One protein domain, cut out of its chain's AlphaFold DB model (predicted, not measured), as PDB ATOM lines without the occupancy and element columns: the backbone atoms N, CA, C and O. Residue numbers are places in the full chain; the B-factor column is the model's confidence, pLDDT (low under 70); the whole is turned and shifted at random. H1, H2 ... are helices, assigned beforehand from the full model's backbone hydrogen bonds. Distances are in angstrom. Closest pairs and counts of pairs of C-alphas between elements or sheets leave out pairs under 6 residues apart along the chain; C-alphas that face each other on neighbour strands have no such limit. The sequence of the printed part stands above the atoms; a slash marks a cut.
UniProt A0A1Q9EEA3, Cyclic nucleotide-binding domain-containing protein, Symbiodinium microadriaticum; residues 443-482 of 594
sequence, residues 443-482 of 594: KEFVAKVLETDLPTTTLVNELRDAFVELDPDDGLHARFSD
ATOM      1  N   LYS A 443      -8.357 -29.009   9.622       69.19
ATOM      2  CA  LYS A 443      -7.976 -29.035   8.209       69.19
ATOM      3  C   LYS A 443      -7.672 -30.449   7.704       69.19
ATOM      4  O   LYS A 443      -8.090 -30.801   6.605       69.19
ATOM      5  N   GLU A 444      -6.955 -31.251   8.487       79.50
ATOM      6  CA  GLU A 444      -6.639 -32.643   8.148       79.50
ATOM      7  C   GLU A 444      -7.884 -33.533   8.206       79.50
ATOM      8  O   GLU A 444      -8.034 -34.416   7.364       79.50
ATOM      9  N   PHE A 445      -8.811 -33.266   9.134       82.31
ATOM     10  CA  PHE A 445     -10.093 -33.967   9.185       82.31
ATOM     11  C   PHE A 445     -10.926 -33.691   7.929       82.31
ATOM     12  O   PHE A 445     -11.412 -34.621   7.292       82.31
ATOM     13  N   VAL A 446     -11.034 -32.422   7.520       69.94
ATOM     14  CA  VAL A 446     -11.759 -32.039   6.297       69.94
ATOM     15  C   VAL A 446     -11.115 -32.657   5.054       69.94
ATOM     16  O   VAL A 446     -11.829 -33.181   4.205       69.94
ATOM     17  N   ALA A 447      -9.782 -32.665   4.958       77.44
ATOM     18  CA  ALA A 447      -9.085 -33.346   3.865       77.44
ATOM     19  C   ALA A 447      -9.398 -34.854   3.849       77.44
ATOM     20  O   ALA A 447      -9.742 -35.399   2.803       77.44
ATOM     21  N   LYS A 448      -9.393 -35.511   5.016       83.06
ATOM     22  CA  LYS A 448      -9.744 -36.931   5.154       83.06
ATOM     23  C   LYS A 448     -11.189 -37.218   4.728       83.06
ATOM     24  O   LYS A 448     -11.421 -38.193   4.021       83.06
ATOM     25  N   VAL A 449     -12.147 -36.368   5.102       83.00
ATOM     26  CA  VAL A 449     -13.562 -36.484   4.693       83.00
ATOM     27  C   VAL A 449     -13.720 -36.367   3.175       83.00
ATOM     28  O   VAL A 449     -14.543 -37.065   2.593       83.00
ATOM     29  N   LEU A 450     -12.940 -35.497   2.529       77.38
ATOM     30  CA  LEU A 450     -13.011 -35.284   1.081       77.38
ATOM     31  C   LEU A 450     -12.308 -36.382   0.273       77.38
ATOM     32  O   LEU A 450     -12.657 -36.604  -0.883       77.38
ATOM     33  N   GLU A 451     -11.320 -37.053   0.863       85.88
ATOM     34  CA  GLU A 451     -10.499 -38.064   0.189       85.88
ATOM     35  C   GLU A 451     -10.958 -39.510   0.445       85.88
ATOM     36  O   GLU A 451     -10.489 -40.423  -0.236       85.88
ATOM     37  N   THR A 452     -11.858 -39.750   1.407       82.00
ATOM     38  CA  THR A 452     -12.269 -41.110   1.797       82.00
ATOM     39  C   THR A 452     -13.758 -41.386   1.573       82.00
ATOM     40  O   THR A 452     -14.618 -40.634   2.016       82.00
ATOM     41  N   ASP A 453     -14.074 -42.537   0.967       91.12
ATOM     42  CA  ASP A 453     -15.444 -43.072   0.828       91.12
ATOM     43  C   ASP A 453     -15.911 -43.783   2.118       91.12
ATOM     44  O   ASP A 453     -16.427 -44.907   2.101       91.12
ATOM     45  N   LEU A 454     -15.676 -43.172   3.281       89.06
ATOM     46  CA  LEU A 454     -16.126 -43.750   4.546       89.06
ATOM     47  C   LEU A 454     -17.643 -43.554   4.721       89.06
ATOM     48  O   LEU A 454     -18.175 -42.487   4.405       89.06
ATOM     49  N   PRO A 455     -18.366 -44.551   5.270       90.81
ATOM     50  CA  PRO A 455     -19.773 -44.392   5.615       90.81
ATOM     51  C   PRO A 455     -19.979 -43.195   6.549       90.81
ATOM     52  O   PRO A 455     -19.209 -42.996   7.490       90.81
ATOM     53  N   THR A 456     -21.057 -42.434   6.342       78.38
ATOM     54  CA  THR A 456     -21.372 -41.222   7.124       78.38
ATOM     55  C   THR A 456     -21.377 -41.475   8.633       78.38
ATOM     56  O   THR A 456     -20.951 -40.622   9.403       78.38
ATOM     57  N   THR A 457     -21.799 -42.660   9.073       82.69
ATOM     58  CA  THR A 457     -21.792 -43.053  10.489       82.69
ATOM     59  C   THR A 457     -20.381 -43.151  11.071       82.69
ATOM     60  O   THR A 457     -20.168 -42.753  12.212       82.69
ATOM     61  N   THR A 458     -19.407 -43.628  10.293       86.38
ATOM     62  CA  THR A 458     -17.999 -43.706  10.703       86.38
ATOM     63  C   THR A 458     -17.381 -42.313  10.782       86.38
ATOM     64  O   THR A 458     -16.713 -42.006  11.762       86.38
ATOM     65  N   LEU A 459     -17.669 -41.445   9.806       84.50
ATOM     66  CA  LEU A 459     -17.191 -40.057   9.805       84.50
ATOM     67  C   LEU A 459     -17.744 -39.248  10.983       84.50
ATOM     68  O   LEU A 459     -17.019 -38.457  11.575       84.50
ATOM     69  N   VAL A 460     -19.010 -39.458  11.357       80.12
ATOM     70  CA  VAL A 460     -19.616 -38.794  12.524       80.12
ATOM     71  C   VAL A 460     -18.963 -39.252  13.828       80.12
ATOM     72  O   VAL A 460     -18.740 -38.425  14.707       80.12
ATOM     73  N   ASN A 461     -18.628 -40.536  13.957       80.25
ATOM     74  CA  ASN A 461     -17.935 -41.035  15.146       80.25
ATOM     75  C   ASN A 461     -16.495 -40.512  15.216       80.25
ATOM     76  O   ASN A 461     -16.090 -40.020  16.259       80.25
ATOM     77  N   GLU A 462     -15.760 -40.502  14.101       86.50
ATOM     78  CA  GLU A 462     -14.415 -39.915  14.076       86.50
ATOM     79  C   GLU A 462     -14.424 -38.400  14.338       86.50
ATOM     80  O   GLU A 462     -13.497 -37.888  14.958       86.50
ATOM     81  N   LEU A 463     -15.460 -37.677  13.893       80.06
ATOM     82  CA  LEU A 463     -15.634 -36.256  14.209       80.06
ATOM     83  C   LEU A 463     -15.834 -36.056  15.717       80.06
ATOM     84  O   LEU A 463     -15.243 -35.149  16.293       80.06
ATOM     85  N   ARG A 464     -16.649 -36.902  16.357       80.69
ATOM     86  CA  ARG A 464     -16.879 -36.856  17.810       80.69
ATOM     87  C   ARG A 464     -15.608 -37.179  18.589       80.69
ATOM     88  O   ARG A 464     -15.286 -36.468  19.530       80.69
ATOM     89  N   ASP A 465     -14.857 -38.182  18.145       81.31
ATOM     90  CA  ASP A 465     -13.589 -38.558  18.775       81.31
ATOM     91  C   ASP A 465     -12.507 -37.476  18.584       81.31
ATOM     92  O   ASP A 465     -11.661 -37.274  19.455       81.31
ATOM     93  N   ALA A 466     -12.520 -36.765  17.449       80.44
ATOM     94  CA  ALA A 466     -11.570 -35.692  17.152       80.44
ATOM     95  C   ALA A 466     -11.893 -34.376  17.881       80.44
ATOM     96  O   ALA A 466     -10.975 -33.611  18.186       80.44
ATOM     97  N   PHE A 467     -13.175 -34.124  18.161       82.94
ATOM     98  CA  PHE A 467     -13.677 -32.899  18.779       82.94
ATOM     99  C   PHE A 467     -14.523 -33.240  19.998       82.94
ATOM    100  O   PHE A 467     -15.746 -33.377  19.912       82.94
ATOM    101  N   VAL A 468     -13.860 -33.328  21.151       80.88
ATOM    102  CA  VAL A 468     -14.487 -33.590  22.456       80.88
ATOM    103  C   VAL A 468     -15.621 -32.596  22.746       80.88
ATOM    104  O   VAL A 468     -16.577 -32.923  23.438       80.88
ATOM    105  N   GLU A 469     -15.580 -31.393  22.171       78.12
ATOM    106  CA  GLU A 469     -16.621 -30.372  22.305       78.12
ATOM    107  C   GLU A 469     -17.969 -30.763  21.672       78.12
ATOM    108  O   GLU A 469     -18.997 -30.192  22.046       78.12
ATOM    109  N   LEU A 470     -17.974 -31.714  20.733       72.25
ATOM    110  CA  LEU A 470     -19.155 -32.196  20.008       72.25
ATOM    111  C   LEU A 470     -19.727 -33.502  20.577       72.25
ATOM    112  O   LEU A 470     -20.685 -34.042  20.012       72.25
ATOM    113  N   ASP A 471     -19.156 -34.014  21.667       80.94
ATOM    114  CA  ASP A 471     -19.688 -35.184  22.355       80.94
ATOM    115  C   ASP A 471     -21.120 -34.886  22.870       80.94
ATOM    116  O   ASP A 471     -21.353 -33.848  23.500       80.94
ATOM    117  N   PRO A 472     -22.119 -35.730  22.556       73.25
ATOM    118  CA  PRO A 472     -23.509 -35.480  22.932       73.25
ATOM    119  C   PRO A 472     -23.770 -35.593  24.438       73.25
ATOM    120  O   PRO A 472     -24.748 -35.009  24.906       73.25
ATOM    121  N   ASP A 473     -22.926 -36.319  25.171       82.25
ATOM    122  CA  ASP A 473     -23.078 -36.572  26.603       82.25
ATOM    123  C   ASP A 473     -22.127 -35.690  27.430       82.25
ATOM    124  O   ASP A 473     -22.510 -35.212  28.498       82.25
ATOM    125  N   ASP A 474     -20.923 -35.418  26.917       76.12
ATOM    126  CA  ASP A 474     -19.853 -34.730  27.658       76.12
ATOM    127  C   ASP A 474     -19.293 -33.472  26.971       76.12
ATOM    128  O   ASP A 474     -18.411 -32.800  27.522       76.12
ATOM    129  N   GLY A 475     -19.793 -33.126  25.784       82.56
ATOM    130  CA  GLY A 475     -19.286 -32.024  24.976       82.56
ATOM    131  C   GLY A 475     -19.724 -30.651  25.465       82.56
ATOM    132  O   GLY A 475     -20.590 -30.494  26.328       82.56
ATOM    133  N   LEU A 476     -19.132 -29.611  24.878       68.44
ATOM    134  CA  LEU A 476     -19.355 -28.216  25.254       68.44
ATOM    135  C   LEU A 476     -20.852 -27.867  25.208       68.44
ATOM    136  O   LEU A 476     -21.370 -27.206  26.103       68.44
ATOM    137  N   HIS A 477     -21.572 -28.370  24.205       67.00
ATOM    138  CA  HIS A 477     -23.013 -28.156  24.078       67.00
ATOM    139  C   HIS A 477     -23.839 -28.894  25.140       67.00
ATOM    140  O   HIS A 477     -24.789 -28.309  25.660       67.00
ATOM    141  N   ALA A 478     -23.482 -30.133  25.497       75.00
ATOM    142  CA  ALA A 478     -24.148 -30.888  26.562       75.00
ATOM    143  C   ALA A 478     -23.975 -30.189  27.922       75.00
ATOM    144  O   ALA A 478     -24.940 -29.971  28.652       75.00
ATOM    145  N   ARG A 479     -22.759 -29.698  28.175       74.00
ATOM    146  CA  ARG A 479     -22.360 -28.900  29.341       74.00
ATOM    147  C   ARG A 479     -23.117 -27.579  29.468       74.00
ATOM    148  O   ARG A 479     -23.743 -27.307  30.486       74.00
ATOM    149  N   PHE A 480     -23.196 -26.801  28.386       60.75
ATOM    150  CA  PHE A 480     -23.996 -25.569  28.366       60.75
ATOM    151  C   PHE A 480     -25.507 -25.803  28.478       60.75
ATOM    152  O   PHE A 480     -26.237 -24.865  28.798       60.75
ATOM    153  N   SER A 481     -25.987 -27.016  28.209       64.75
ATOM    154  CA  SER A 481     -27.400 -27.374  28.363       64.75
ATOM    155  C   SER A 481     -27.766 -27.692  29.816       64.75
ATOM    156  O   SER A 481     -28.944 -27.622  30.174       64.75
ATOM    157  N   ASP A 482     -26.785 -28.014  30.666       73.62
ATOM    158  CA  ASP A 482     -27.019 -28.227  32.090       73.62
ATOM    159  C   ASP A 482     -27.146 -26.876  32.812       73.62
ATOM    160  O   ASP A 482     -26.196 -26.104  32.960       73.62
TER     161      ASP A 482
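This is residues 443 to 482 of the 594 residues of the protein "Cyclic nucleotide-binding domain-containing protein" of Symbiodinium microadriaticum (UniProt A0A1Q9EEA3). Two helices, H1 and H2, run nearly antiparallel as a loose, open U, joined at one end by the loop of residues 452 to 455; from the other end of H2 a winding stretch leads off to the short helix H3, at the far end of the long axis. No helix touches another, and residues 450 to 458, the turn of the U, of which 456 to 458 belong to H2, stick out, with no printed C-alpha 8 or more residues away along the chain within 10 A of theirs. The printed part has 40 residues with three named helices, in the order H1, H2, H3, and no named strand; the class is all helix. The whole is loose, with a radius of gyration of the C-alphas of 11.8 A, and its C-alphas span 37 by 20 by 11 A, only just flat.

H1 holds residues 443 to 451 and measures 12.3 A from first to last C-alpha; it begins with C-alpha 443 at (-7.976, -29.035, 8.209). After four residues H2 follows, residues 456 to 466, the longest helix with 11 residues and 15.1 A; its C-alpha 456 stands at (-21.372, -41.222, 7.124). Nine residues, 467 to 475, lead on to H3, residues 476 to 481, which ends with C-alpha 481 at (-27.400, -27.374, 28.363).

H1 and H2 are close but not clearly touching, with 2 pairs of C-alphas within 8 A. Their closest C-alphas are those of Val 449 and Leu 459, 7.2 A apart, while their centres are 12.0 A apart. Their lines stand at a shallow tilt of 15 degrees, and they run opposite ways. H3 touches no helix: H1 and H3 are apart, and so are H2 and H3, though these two follow each other in the chain. In H1, H2 and H3 every O i to N i+4 pair is within hydrogen-bond range.

The two C-alphas farthest apart in the domain are those of Glu 451 and Asp 482, at 37.2 A; the first and last printed C-alphas, of Lys 443 and Asp 482, are 30.6 A apart. Residues 450 to 458, of which 456 to 458 belong to H2, stand free; the body without them has 31 residues and spans 34 by 15 by 9 A. The printed part has no cut. The link from H1 to H2 is tight, that from H2 to H3 is short, and no link is long. The mean pLDDT of the printed part is 78.9; it is under 70 at residues 443, 446, 476 to 477 and 480 to 481, and the mean of H3 is 68.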